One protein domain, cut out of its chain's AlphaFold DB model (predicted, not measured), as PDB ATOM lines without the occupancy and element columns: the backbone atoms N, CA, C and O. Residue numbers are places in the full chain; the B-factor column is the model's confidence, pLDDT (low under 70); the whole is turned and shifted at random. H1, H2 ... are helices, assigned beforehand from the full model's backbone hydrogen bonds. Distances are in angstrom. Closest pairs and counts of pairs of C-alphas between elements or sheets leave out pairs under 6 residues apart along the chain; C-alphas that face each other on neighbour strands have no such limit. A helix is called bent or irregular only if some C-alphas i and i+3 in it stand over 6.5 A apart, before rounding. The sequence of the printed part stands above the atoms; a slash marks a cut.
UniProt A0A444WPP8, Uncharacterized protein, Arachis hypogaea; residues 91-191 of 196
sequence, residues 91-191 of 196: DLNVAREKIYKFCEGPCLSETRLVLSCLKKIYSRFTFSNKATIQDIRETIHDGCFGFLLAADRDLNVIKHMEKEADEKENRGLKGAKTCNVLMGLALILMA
ATOM      1  N   ASP A  91     111.215 155.090 116.473       85.12
ATOM      2  CA  ASP A  91     112.538 155.245 115.881       85.12
ATOM      3  C   ASP A  91     112.579 156.482 114.984       85.12
ATOM      4  O   ASP A  91     111.750 156.648 114.088       85.12
ATOM      5  N   LEU A  92     113.577 157.329 115.210       87.44
ATOM      6  CA  LEU A  92     113.953 158.431 114.334       87.44
ATOM      7  C   LEU A  92     115.463 158.340 114.148       87.44
ATOM      8  O   LEU A  92     116.200 158.461 115.124       87.44
ATOM      9  N   ASN A  93     115.908 158.071 112.922       85.75
ATOM     10  CA  ASN A  93     117.322 157.901 112.606       85.75
ATOM     11  C   ASN A  93     117.680 158.741 111.383       85.75
ATOM     12  O   ASN A  93     117.451 158.339 110.242       85.75
ATOM     13  N   VAL A  94     118.240 159.920 111.627       85.19
ATOM     14  CA  VAL A  94     118.644 160.837 110.560       85.19
ATOM     15  C   VAL A  94     120.159 160.812 110.441       85.19
ATOM     16  O   VAL A  94     120.872 161.065 111.409       85.19
ATOM     17  N   ALA A  95     120.655 160.507 109.240       83.50
ATOM     18  CA  ALA A  95     122.085 160.538 108.959       83.50
ATOM     19  C   ALA A  95     122.655 161.939 109.225       83.50
ATOM     20  O   ALA A  95     122.017 162.939 108.894       83.50
ATOM     21  N   ARG A  96     123.876 162.009 109.760       77.19
ATOM     22  CA  ARG A  96     124.543 163.255 110.181       77.19
ATOM     23  C   ARG A  96     124.545 164.349 109.112       77.19
ATOM     24  O   ARG A  96     124.224 165.497 109.391       77.19
ATOM     25  N   GLU A  97     124.792 163.969 107.863       79.25
ATOM     26  CA  GLU A  97     124.795 164.853 106.685       79.25
ATOM     27  C   GLU A  97     123.418 165.463 106.360       79.25
ATOM     28  O   GLU A  97     123.310 166.432 105.610       79.25
ATOM     29  N   LYS A  98     122.346 164.875 106.895       83.25
ATOM     30  CA  LYS A  98     120.949 165.236 106.630       83.25
ATOM     31  C   LYS A  98     120.262 165.845 107.848       83.25
ATOM     32  O   LYS A  98     119.143 166.325 107.696       83.25
ATOM     33  N   ILE A  99     120.924 165.893 109.010       84.50
ATOM     34  CA  ILE A  99     120.391 166.521 110.229       84.50
ATOM     35  C   ILE A  99     120.029 167.980 109.952       84.50
ATOM     36  O   ILE A  99     118.914 168.391 110.246       84.50
ATOM     37  N   TYR A 100     120.903 168.734 109.281       83.06
ATOM     38  CA  TYR A 100     120.612 170.119 108.898       83.06
ATOM     39  C   TYR A 100     119.330 170.236 108.051       83.06
ATOM     40  O   TYR A 100     118.429 171.004 108.378       83.06
ATOM     41  N   LYS A 101     119.189 169.386 107.021       85.81
ATOM     42  CA  LYS A 101     117.989 169.330 106.167       85.81
ATOM     43  C   LYS A 101     116.741 168.896 106.945       85.81
ATOM     44  O   LYS A 101     115.644 169.322 106.610       85.81
ATOM     45  N   PHE A 102     116.885 168.045 107.959       88.62
ATOM     46  CA  PHE A 102     115.781 167.653 108.833       88.62
ATOM     47  C   PHE A 102     115.336 168.818 109.726       88.62
ATOM     48  O   PHE A 102     114.139 169.091 109.810       88.62
ATOM     49  N   CYS A 103     116.293 169.503 110.356       87.69
ATOM     50  CA  CYS A 103     116.056 170.553 111.343       87.69
ATOM     51  C   CYS A 103     115.545 171.859 110.729       87.69
ATOM     52  O   CYS A 103     114.666 172.493 111.305       87.69
ATOM     53  N   GLU A 104     116.047 172.247 109.556       86.88
ATOM     54  CA  GLU A 104     115.527 173.407 108.815       86.88
ATOM     55  C   GLU A 104     114.374 173.052 107.866       86.88
ATOM     56  O   GLU A 104     113.715 173.931 107.313       86.88
ATOM     57  N   GLY A 105     114.128 171.761 107.651       86.00
ATOM     58  CA  GLY A 105     113.153 171.280 106.686       86.00
ATOM     59  C   GLY A 105     111.773 170.964 107.264       86.00
ATOM     60  O   GLY A 105     111.518 171.069 108.467       86.00
ATOM     61  N   PRO A 106     110.859 170.490 106.399       85.56
ATOM     62  CA  PRO A 106     109.492 170.154 106.790       85.56
ATOM     63  C   PRO A 106     109.439 168.999 107.798       85.56
ATOM     64  O   PRO A 106     108.536 168.969 108.631       85.56
ATOM     65  N   CYS A 107     110.426 168.096 107.791       88.69
ATOM     66  CA  CYS A 107     110.480 166.937 108.683       88.69
ATOM     67  C   CYS A 107     110.368 167.287 110.169       88.69
ATOM     68  O   CYS A 107     109.640 166.606 110.896       88.69
ATOM     69  N   LEU A 108     111.040 168.348 110.626       89.31
ATOM     70  CA  LEU A 108     110.944 168.787 112.017       89.31
ATOM     71  C   LEU A 108     109.522 169.246 112.360       89.31
ATOM     72  O   LEU A 108     108.962 168.847 113.383       89.31
ATOM     73  N   SER A 109     108.933 170.074 111.496       87.94
ATOM     74  CA  SER A 109     107.582 170.605 111.699       87.94
ATOM     75  C   SER A 109     106.522 169.499 111.681       87.94
ATOM     76  O   SER A 109     105.699 169.424 112.593       87.94
ATOM     77  N   GLU A 110     106.603 168.579 110.717       86.19
ATOM     78  CA  GLU A 110     105.688 167.446 110.577       86.19
ATOM     79  C   GLU A 110     105.818 166.491 111.775       86.19
ATOM     80  O   GLU A 110     104.818 166.114 112.384       86.19
ATOM     81  N   THR A 111     107.043 166.192 112.220       89.75
ATOM     82  CA  THR A 111     107.267 165.342 113.403       89.75
ATOM     83  C   THR A 111     106.731 165.986 114.684       89.75
ATOM     84  O   THR A 111     106.096 165.316 115.501       89.75
ATOM     85  N   ARG A 112     106.891 167.303 114.861       89.19
ATOM     86  CA  ARG A 112     106.300 168.023 116.007       89.19
ATOM     87  C   ARG A 112     104.772 167.990 115.997       89.19
ATOM     88  O   ARG A 112     104.171 167.925 117.076       89.19
ATOM     89  N   LEU A 113     104.143 168.005 114.820       85.81
ATOM     90  CA  LEU A 113     102.692 167.846 114.685       85.81
ATOM     91  C   LEU A 113     102.240 166.448 115.118       85.81
ATOM     92  O   LEU A 113     101.295 166.355 115.905       85.81
ATOM     93  N   VAL A 114     102.942 165.386 114.699       86.62
ATOM     94  CA  VAL A 114     102.665 164.004 115.149       86.62
ATOM     95  C   VAL A 114     102.709 163.916 116.673       86.62
ATOM     96  O   VAL A 114     101.738 163.497 117.304       86.62
ATOM     97  N   LEU A 115     103.803 164.379 117.282       87.44
ATOM     98  CA  LEU A 115     103.994 164.319 118.735       87.44
ATOM     99  C   LEU A 115     102.935 165.130 119.496       87.44
ATOM    100  O   LEU A 115     102.456 164.707 120.547       87.44
ATOM    101  N   SER A 116     102.533 166.283 118.957       85.12
ATOM    102  CA  SER A 116     101.486 167.116 119.561       85.12
ATOM    103  C   SER A 116     100.098 166.487 119.438       85.12
ATOM    104  O   SER A 116      99.294 166.609 120.360       85.12
ATOM    105  N   CYS A 117      99.820 165.793 118.332       83.62
ATOM    106  CA  CYS A 117      98.594 165.022 118.152       83.62
ATOM    107  C   CYS A 117      98.516 163.879 119.174       83.62
ATOM    108  O   CYS A 117      97.542 163.785 119.922       83.62
ATOM    109  N   LEU A 118      99.586 163.084 119.289       85.25
ATOM    110  CA  LEU A 118      99.662 161.978 120.246       85.25
ATOM    111  C   LEU A 118      99.499 162.459 121.693       85.25
ATOM    112  O   LEU A 118      98.725 161.860 122.431       85.25
ATOM    113  N   LYS A 119     100.134 163.578 122.076       83.25
ATOM    114  CA  LYS A 119     100.010 164.160 123.427       83.25
ATOM    115  C   LYS A 119      98.578 164.600 123.756       83.25
ATOM    116  O   LYS A 119      98.162 164.515 124.907       83.25
ATOM    117  N   LYS A 120      97.827 165.099 122.768       80.12
ATOM    118  CA  LYS A 120      96.437 165.549 122.963       80.12
ATOM    119  C   LYS A 120      95.455 164.387 123.092       80.12
ATOM    120  O   LYS A 120      94.465 164.520 123.801       80.12
ATOM    121  N   ILE A 121      95.711 163.279 122.398       82.50
ATOM    122  CA  ILE A 121      94.831 162.100 122.407       82.50
ATOM    123  C   ILE A 121      95.150 161.191 123.602       82.50
ATOM    124  O   ILE A 121      94.242 160.669 124.244       82.50
ATOM    125  N   TYR A 122      96.433 161.023 123.921       79.50
ATOM    126  CA  TYR A 122      96.917 160.101 124.942       79.50
ATOM    127  C   TYR A 122      97.744 160.844 125.995       79.50
ATOM    128  O   TYR A 122      98.792 161.412 125.697       79.50
ATOM    129  N   SER A 123      97.311 160.781 127.256       75.25
ATOM    130  CA  SER A 123      97.998 161.444 128.375       75.25
ATOM    131  C   SER A 123      99.354 160.819 128.723       75.25
ATOM    132  O   SER A 123     100.230 161.508 129.237       75.25
ATOM    133  N   ARG A 124      99.539 159.521 128.448       82.38
ATOM    134  CA  ARG A 124     100.776 158.761 128.698       82.38
ATOM    135  C   ARG A 124     101.061 157.794 127.551       82.38
ATOM    136  O   ARG A 124     100.956 156.583 127.706       82.38
ATOM    137  N   PHE A 125     101.345 158.347 126.376       85.12
ATOM    138  CA  PHE A 125     101.747 157.548 125.224       85.12
ATOM    139  C   PHE A 125     103.207 157.108 125.344       85.12
ATOM    140  O   PHE A 125     104.084 157.914 125.668       85.12
ATOM    141  N   THR A 126     103.464 155.848 125.017       87.12
ATOM    142  CA  THR A 126     104.804 155.269 124.964       87.12
ATOM    143  C   THR A 126     104.938 154.503 123.659       87.12
ATOM    144  O   THR A 126     104.053 153.729 123.295       87.12
ATOM    145  N   PHE A 127     106.037 154.738 122.953       88.50
ATOM    146  CA  PHE A 127     106.352 154.053 121.708       88.50
ATOM    147  C   PHE A 127     106.830 152.618 121.968       88.50
ATOM    148  O   PHE A 127     107.191 152.253 123.089       88.50
ATOM    149  N   SER A 128     106.863 151.787 120.926       87.00
ATOM    150  CA  SER A 128     107.268 150.377 121.040       87.00
ATOM    151  C   SER A 128     108.697 150.195 121.563       87.00
ATOM    152  O   SER A 128     108.975 149.222 122.263       87.00
ATOM    153  N   ASN A 129     109.597 151.141 121.277       84.00
ATOM    154  CA  ASN A 129     110.957 151.185 121.822       84.00
ATOM    155  C   ASN A 129     111.038 151.723 123.267       84.00
ATOM    156  O   ASN A 129     112.133 151.921 123.784       84.00
ATOM    157  N   LYS A 130     109.892 151.914 123.933       87.12
ATOM    158  CA  LYS A 130     109.734 152.499 125.274       87.12
ATOM    159  C   LYS A 130     110.028 153.998 125.369       87.12
ATOM    160  O   LYS A 130     109.960 154.525 126.477       87.12
ATOM    161  N   ALA A 131     110.291 154.682 124.256       86.94
ATOM    162  CA  ALA A 131     110.446 156.129 124.261       86.94
ATOM    163  C   ALA A 131     109.116 156.808 124.606       86.94
ATOM    164  O   ALA A 131     108.043 156.411 124.133       86.94
ATOM    165  N   THR A 132     109.175 157.854 125.416       90.19
ATOM    166  CA  THR A 132     108.051 158.762 125.627       90.19
ATOM    167  C   THR A 132     108.022 159.843 124.543       90.19
ATOM    168  O   THR A 132     108.981 160.058 123.800       90.19
ATOM    169  N   ILE A 133     106.906 160.572 124.453       88.19
ATOM    170  CA  ILE A 133     106.827 161.777 123.607       88.19
ATOM    171  C   ILE A 133     107.917 162.790 123.996       88.19
ATOM    172  O   ILE A 133     108.407 163.514 123.128       88.19
ATOM    173  N   GLN A 134     108.278 162.850 125.281       88.81
ATOM    174  CA  GLN A 134     109.292 163.763 125.791       88.81
ATOM    175  C   GLN A 134     110.692 163.346 125.326       88.81
ATOM    176  O   GLN A 134     111.372 164.167 124.718       88.81
ATOM    177  N   ASP A 135     111.049 162.066 125.458       88.12
ATOM    178  CA  ASP A 135     112.358 161.532 125.044       88.12
ATOM    179  C   ASP A 135     112.645 161.833 123.559       88.12
ATOM    180  O   ASP A 135     113.754 162.204 123.168       88.12
ATOM    181  N   ILE A 136     111.621 161.731 122.702       90.38
ATOM    182  CA  ILE A 136     111.747 162.045 121.271       90.38
ATOM    183  C   ILE A 136     111.915 163.550 121.045       90.38
ATOM    184  O   ILE A 136     112.697 163.958 120.183       90.38
ATOM    185  N   ARG A 137     111.198 164.398 121.793       90.81
ATOM    186  CA  ARG A 137     111.351 165.860 121.697       90.81
ATOM    187  C   ARG A 137     112.741 166.303 122.123       90.81
ATOM    188  O   ARG A 137     113.315 167.146 121.440       90.81
ATOM    189  N   GLU A 138     113.265 165.724 123.193       87.81
ATOM    190  CA  GLU A 138     114.614 165.986 123.690       87.81
ATOM    191  C   GLU A 138     115.661 165.514 122.690       87.81
ATOM    192  O   GLU A 138     116.511 166.306 122.298       87.81
ATOM    193  N   THR A 139     115.512 164.307 122.133       88.75
ATOM    194  CA  THR A 139     116.398 163.822 121.061       88.75
ATOM    195  C   THR A 139     116.421 164.786 119.866       88.75
ATOM    196  O   THR A 139     117.485 165.119 119.342       88.75
ATOM    197  N   ILE A 140     115.251 165.268 119.432       89.62
ATOM    198  CA  ILE A 140     115.137 166.249 118.343       89.62
ATOM    199  C   ILE A 140     115.779 167.584 118.725       89.62
ATOM    200  O   ILE A 140     116.459 168.197 117.902       89.62
ATOM    201  N   HIS A 141     115.558 168.049 119.952       87.44
ATOM    202  CA  HIS A 141     116.140 169.285 120.451       87.44
ATOM    203  C   HIS A 141     117.671 169.197 120.467       87.44
ATOM    204  O   HIS A 141     118.337 170.038 119.865       87.44
ATOM    205  N   ASP A 142     118.226 168.141 121.053       83.44
ATOM    206  CA  ASP A 142     119.665 167.899 121.129       83.44
ATOM    207  C   ASP A 142     120.300 167.718 119.749       83.44
ATOM    208  O   ASP A 142     121.378 168.257 119.494       83.44
ATOM    209  N   GLY A 143     119.634 167.013 118.832       82.12
ATOM    210  CA  GLY A 143     120.133 166.835 117.469       82.12
ATOM    211  C   GLY A 143     120.112 168.123 116.639       82.12
ATOM    212  O   GLY A 143     121.042 168.363 115.872       82.12
ATOM    213  N   CYS A 144     119.094 168.976 116.801       83.69
ATOM    214  CA  CYS A 144     118.957 170.204 116.009       83.69
ATOM    215  C   CYS A 144     119.680 171.418 116.600       83.69
ATOM    216  O   CYS A 144     120.325 172.160 115.860       83.69
ATOM    217  N   PHE A 145     119.605 171.632 117.912       77.88
ATOM    218  CA  PHE A 145     120.278 172.751 118.578       77.88
ATOM    219  C   PHE A 145     121.721 172.410 118.970       77.88
ATOM    220  O   PHE A 145     122.572 173.297 119.019       77.88
ATOM    221  N   GLY A 146     122.038 171.128 119.176       64.00
ATOM    222  CA  GLY A 146     123.399 170.670 119.462       64.00
ATOM    223  C   GLY A 146     124.324 170.621 118.242       64.00
ATOM    224  O   GLY A 146     125.542 170.584 118.426       64.00
ATOM    225  N   PHE A 147     123.786 170.682 117.015       53.53
ATOM    226  CA  PHE A 147     124.565 170.650 115.766       53.53
ATOM    227  C   PHE A 147     125.644 171.748 115.699       53.53
ATOM    228  O   PHE A 147     126.720 171.528 115.150       53.53
ATOM    229  N   LEU A 148     125.391 172.916 116.303       53.75
ATOM    230  CA  LEU A 148     126.340 174.038 116.334       53.75
ATOM    231  C   LEU A 148     127.447 173.898 117.396       53.75
ATOM    232  O   LEU A 148     128.436 174.622 117.327       53.75
ATOM    233  N   LEU A 149     127.296 173.003 118.380       53.19
ATOM    234  CA  LEU A 149     128.175 172.928 119.559       53.19
ATOM    235  C   LEU A 149     129.108 171.711 119.563       53.19
ATOM    236  O   LEU A 149     130.143 171.740 120.228       53.19
ATOM    237  N   ALA A 150     128.785 170.652 118.825       51.94
ATOM    238  CA  ALA A 150     129.643 169.485 118.698       51.94
ATOM    239  C   ALA A 150     129.440 168.873 117.320       51.94
ATOM    240  O   ALA A 150     128.327 168.486 116.971       51.94
ATOM    241  N   ALA A 151     130.525 168.734 116.557       52.62
ATOM    242  CA  ALA A 151     130.459 168.102 115.250       52.62
ATOM    243  C   ALA A 151     129.832 166.699 115.338       52.62
ATOM    244  O   ALA A 151     129.245 166.276 114.355       52.62
ATOM    245  N   ASP A 152     129.941 166.001 116.476       54.03
ATOM    246  CA  ASP A 152     129.713 164.564 116.668       54.03
ATOM    247  C   ASP A 152     128.449 164.221 117.484       54.03
ATOM    248  O   ASP A 152     128.523 163.575 118.525       54.03
ATOM    249  N   ARG A 153     127.265 164.675 117.055       61.62
ATOM    250  CA  ARG A 153     126.000 164.149 117.598       61.62
ATOM    251  C   ARG A 153     125.094 163.629 116.489       61.62
ATOM    252  O   ARG A 153     124.857 164.312 115.497       61.62
ATOM    253  N   ASP A 154     124.594 162.413 116.691       68.69
ATOM    254  CA  ASP A 154     123.601 161.760 115.841       68.69
ATOM    255  C   ASP A 154     122.184 162.100 116.318       68.69
ATOM    256  O   ASP A 154     121.922 162.161 117.520       68.69
ATOM    257  N   LEU A 155     121.246 162.245 115.381       76.00
ATOM    258  CA  LEU A 155     119.819 162.346 115.685       76.00
ATOM    259  C   LEU A 155     119.211 160.934 115.690       76.00
ATOM    260  O   LEU A 155     118.630 160.490 114.695       76.00
ATOM    261  N   ASN A 156     119.425 160.213 116.797       79.25
ATOM    262  CA  ASN A 156     118.958 158.844 117.013       79.25
ATOM    263  C   ASN A 156     118.370 158.669 118.424       79.25
ATOM    264  O   ASN A 156     119.075 158.831 119.418       79.25
ATOM    265  N   VAL A 157     117.087 158.302 118.492       81.00
ATOM    266  CA  VAL A 157     116.322 158.174 119.751       81.00
ATOM    267  C   VAL A 157     116.875 157.080 120.661       81.00
ATOM    268  O   VAL A 157     117.024 157.300 121.858       81.00
ATOM    269  N   ILE A 158     117.245 155.924 120.104       80.62
ATOM    270  CA  ILE A 158     117.769 154.797 120.890       80.62
ATOM    271  C   ILE A 158     119.076 155.206 121.578       80.62
ATOM    272  O   ILE A 158     119.221 155.027 122.785       80.62
ATOM    273  N   LYS A 159     119.989 155.846 120.835       76.94
ATOM    274  CA  LYS A 159     121.268 156.319 121.389       76.94
ATOM    275  C   LYS A 159     121.081 157.368 122.491       76.94
ATOM    276  O   LYS A 159     121.867 157.406 123.434       76.94
ATOM    277  N   HIS A 160     120.066 158.229 122.375       76.12
ATOM    278  CA  HIS A 160     119.756 159.225 123.403       76.12
ATOM    279  C   HIS A 160     119.295 158.554 124.703       76.12
ATOM    280  O   HIS A 160     119.833 158.849 125.767       76.12
ATOM    281  N   MET A 161     118.375 157.587 124.606       79.12
ATOM    282  CA  MET A 161     117.877 156.838 125.765       79.12
ATOM    283  C   MET A 161     118.986 156.056 126.486       79.12
ATOM    284  O   MET A 161     119.021 156.041 127.716       79.12
ATOM    285  N   GLU A 162     119.901 155.424 125.744       79.25
ATOM    286  CA  GLU A 162     121.051 154.705 126.316       79.25
ATOM    287  C   GLU A 162     121.989 155.652 127.072       79.25
ATOM    288  O   GLU A 162     122.325 155.408 128.231       79.25
ATOM    289  N   LYS A 163     122.342 156.786 126.458       73.12
ATOM    290  CA  LYS A 163     123.201 157.788 127.091       73.12
ATOM    291  C   LYS A 163     122.583 158.342 128.377       73.12
ATOM    292  O   LYS A 163     123.285 158.510 129.374       73.12
ATOM    293  N   GLU A 164     121.283 158.618 128.380       71.00
ATOM    294  CA  GLU A 164     120.592 159.061 129.592       71.00
ATOM    295  C   GLU A 164     120.555 157.993 130.687       71.00
ATOM    296  O   GLU A 164     120.680 158.326 131.872       71.00
ATOM    297  N   ALA A 165     120.380 156.722 130.318       69.94
ATOM    298  CA  ALA A 165     120.414 155.613 131.263       69.94
ATOM    299  C   ALA A 165     121.796 155.505 131.933       69.94
ATOM    300  O   ALA A 165     121.876 155.464 133.166       69.94
ATOM    301  N   ASP A 166     122.869 155.586 131.144       69.94
ATOM    302  CA  ASP A 166     124.250 155.567 131.636       69.94
ATOM    303  C   ASP A 166     124.561 156.785 132.524       69.94
ATOM    304  O   ASP A 166     125.200 156.670 133.575       69.94
ATOM    305  N   GLU A 167     124.085 157.979 132.155       68.06
ATOM    306  CA  GLU A 167     124.261 159.187 132.967       68.06
ATOM    307  C   GLU A 167     123.513 159.123 134.305       68.06
ATOM    308  O   GLU A 167     124.010 159.649 135.312       68.06
ATOM    309  N   LYS A 168     122.333 158.494 134.347       60.44
ATOM    310  CA  LYS A 168     121.580 158.271 135.593       60.44
ATOM    311  C   LYS A 168     122.303 157.274 136.503       60.44
ATOM    312  O   LYS A 168     122.415 157.535 137.704       60.44
ATOM    313  N   GLU A 169     122.874 156.204 135.953       62.81
ATOM    314  CA  GLU A 169     123.694 155.250 136.714       62.81
ATOM    315  C   GLU A 169     124.955 155.921 137.292       62.81
ATOM    316  O   GLU A 169     125.266 155.798 138.483       62.81
ATOM    317  N   ASN A 170     125.641 156.729 136.482       54.00
ATOM    318  CA  ASN A 170     126.877 157.398 136.890       54.00
ATOM    319  C   ASN A 170     126.633 158.531 137.913       54.00
ATOM    320  O   ASN A 170     127.473 158.785 138.786       54.00
ATOM    321  N   ARG A 171     125.463 159.190 137.871       53.84
ATOM    322  CA  ARG A 171     125.006 160.114 138.931       53.84
ATOM    323  C   ARG A 171     124.665 159.381 140.234       53.84
ATOM    324  O   ARG A 171     124.982 159.900 141.306       53.84
ATOM    325  N   GLY A 172     124.135 158.158 140.162       44.72
ATOM    326  CA  GLY A 172     123.935 157.285 141.326       44.72
ATOM    327  C   GLY A 172     125.241 156.888 142.029       44.72
ATOM    328  O   GLY A 172     125.274 156.759 143.253       44.72
ATOM    329  N   LEU A 173     126.349 156.778 141.286       44.38
ATOM    330  CA  LEU A 173     127.653 156.383 141.834       44.38
ATOM    331  C   LEU A 173     128.475 157.550 142.417       44.38
ATOM    332  O   LEU A 173     129.298 157.333 143.311       44.38
ATOM    333  N   LYS A 174     128.254 158.792 141.959       40.16
ATOM    334  CA  LYS A 174     128.935 159.995 142.489       40.16
ATOM    335  C   LYS A 174     128.287 160.567 143.757       40.16
ATOM    336  O   LYS A 174     128.954 161.296 144.487       40.16
ATOM    337  N   GLY A 175     127.032 160.217 144.052       46.31
ATOM    338  CA  GLY A 175     126.301 160.697 145.234       46.31
ATOM    339  C   GLY A 175     126.612 159.971 146.549       46.31
ATOM    340  O   GLY A 175     126.233 160.448 147.615       46.31
ATOM    341  N   ALA A 176     127.312 158.835 146.519       50.69
ATOM    342  CA  ALA A 176     127.530 158.030 147.717       50.69
ATOM    343  C   ALA A 176     128.909 157.372 147.710       50.69
ATOM    344  O   ALA A 176     129.043 156.238 147.265       50.69
ATOM    345  N   LYS A 177     129.940 158.044 148.239       49.72
ATOM    346  CA  LYS A 177     131.159 157.327 148.677       49.72
ATOM    347  C   LYS A 177     132.026 158.019 149.726       49.72
ATOM    348  O   LYS A 177     132.782 157.327 150.397       49.72
ATOM    349  N   THR A 178     131.888 159.320 149.967       46.97
ATOM    350  CA  THR A 178     132.740 160.015 150.955       46.97
ATOM    351  C   THR A 178     132.125 160.146 152.352       46.97
ATOM    352  O   THR A 178     132.868 160.095 153.328       46.97
ATOM    353  N   CYS A 179     130.798 160.217 152.508       51.78
ATOM    354  CA  CYS A 179     130.189 160.391 153.840       51.78
ATOM    355  C   CYS A 179     130.027 159.085 154.641       51.78
ATOM    356  O   CYS A 179     130.231 159.087 155.853       51.78
ATOM    357  N   ASN A 180     129.727 157.952 153.991       54.69
ATOM    358  CA  ASN A 180     129.481 156.684 154.701       54.69
ATOM    359  C   ASN A 180     130.750 156.073 155.312       54.69
ATOM    360  O   ASN A 180     130.699 155.525 156.412       54.69
ATOM    361  N   VAL A 181     131.895 156.202 154.637       54.22
ATOM    362  CA  VAL A 181     133.171 155.670 155.141       54.22
ATOM    363  C   VAL A 181     133.660 156.484 156.345       54.22
ATOM    364  O   VAL A 181     134.094 155.905 157.341       54.22
ATOM    365  N   LEU A 182     133.518 157.815 156.305       54.75
ATOM    366  CA  LEU A 182     133.901 158.692 157.418       54.75
ATOM    367  C   LEU A 182     133.008 158.488 158.655       54.75
ATOM    368  O   LEU A 182     133.508 158.462 159.779       54.75
ATOM    369  N   MET A 183     131.700 158.295 158.452       56.22
ATOM    370  CA  MET A 183     130.745 158.050 159.541       56.22
ATOM    371  C   MET A 183     130.951 156.685 160.212       56.22
ATOM    372  O   MET A 183     130.838 156.585 161.434       56.22
ATOM    373  N   GLY A 184     131.311 155.648 159.446       60.00
ATOM    374  CA  GLY A 184     131.664 154.335 159.998       60.00
ATOM    375  C   GLY A 184     132.923 154.381 160.871       60.00
ATOM    376  O   GLY A 184     132.932 153.834 161.973       60.00
ATOM    377  N   LEU A 185     133.957 155.106 160.433       58.88
ATOM    378  CA  LEU A 185     135.192 155.305 161.204       58.88
ATOM    379  C   LEU A 185     134.961 156.101 162.499       58.88
ATOM    380  O   LEU A 185     135.522 155.753 163.539       58.88
ATOM    381  N   ALA A 186     134.091 157.114 162.474       58.81
ATOM    382  CA  ALA A 186     133.745 157.894 163.663       58.81
ATOM    383  C   ALA A 186     133.012 157.061 164.734       58.81
ATOM    384  O   ALA A 186     133.264 157.233 165.927       58.81
ATOM    385  N   LEU A 187     132.145 156.124 164.330       58.50
ATOM    386  CA  LEU A 187     131.447 155.223 165.257       58.50
ATOM    387  C   LEU A 187     132.398 154.213 165.917       58.50
ATOM    388  O   LEU A 187     132.260 153.939 167.109       58.50
ATOM    389  N   ILE A 188     133.393 153.713 165.178       63.09
ATOM    390  CA  ILE A 188     134.395 152.770 165.701       63.09
ATOM    391  C   ILE A 188     135.334 153.462 166.702       63.09
ATOM    392  O   ILE A 188     135.663 152.881 167.732       63.09
ATOM    393  N   LEU A 189     135.719 154.718 166.449       59.00
ATOM    394  CA  LEU A 189     136.584 155.490 167.353       59.00
ATOM    395  C   LEU A 189     135.866 155.980 168.622       59.00
ATOM    396  O   LEU A 189     136.518 156.199 169.640       59.00
ATOM    397  N   MET A 190     134.539 156.132 168.588       58.41
ATOM    398  CA  MET A 190     133.737 156.576 169.738       58.41
ATOM    399  C   MET A 190     133.167 155.414 170.571       58.41
ATOM    400  O   MET A 190     132.744 155.633 171.706       58.41
ATOM    401  N   ALA A 191     133.189 154.180 170.054       57.59
ATOM    402  CA  ALA A 191     132.763 152.975 170.771       57.59
ATOM    403  C   ALA A 191     133.523 152.702 172.093       57.59
ATOM    404  O   ALA A 191     132.873 152.311 173.065       57.59
TER     405      ALA A 191
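Overview. This is residues 91 to 191 of the 196 residues of an uncharacterized protein of Arachis hypogaea (UniProt A0A444WPP8). A small helical head bears one long arm: H2 and H3 form a hairpin, H1 packs on H3, and H4 leaves H3 at about a right angle, with H5 beyond it. Residues 165 to 191 stick out. The printed part has 101 residues, with five named helices, H1 to H5 in order, and no named strand; it is all helix and extended, radius of gyration of the C-alphas 20.5 A, spans 70 by 36 by 18 A.

Along the chain. H1, residues 96 to 103, begins at C-alpha 96 (124.543, 163.255, 110.181) and spans 11.3 A. H2 is residues 106 to 121, 22.9 A; H3 133 to 148, 24.2 A; H4 157 to 174, 26.1 A; H5 179 to 191, 18.7 A, ending at C-alpha 191 (132.763, 152.975, 170.771). H1 is irregular, C-alphas 97 and 100 being 7.1 A apart; H3 only just, C-alphas 145 and 148 being 6.6 A apart.

Arrangement. H3 is the hub. With its residues 143 to 147 alone it touches H1, closest C-alphas Cys 103 and Cys 144, 5.5 A. H2 touches H3, closest C-alphas Leu 115 and Ile 133, 6.2 A, at a shallow tilt of 23 degrees, opposite ways. H4 touches H3 about perpendicular, 88 degrees, closest C-alphas Thr 139 and Val 157, 5.8 A. H5 is apart from H4. Every O i to N i+4 pair is within hydrogen-bond range in H2, H4 and H5, but 2 of 4 in H1 and 10 of 12 in H3.

Size, cuts and confidence. The C-alphas farthest apart, Pro 106 and Ala 191, are 70.2 A apart. The printed part has no cut; the link H2 to H3 is long. pLDDT is under 70 in residues 146 to 154 and 165 to 191.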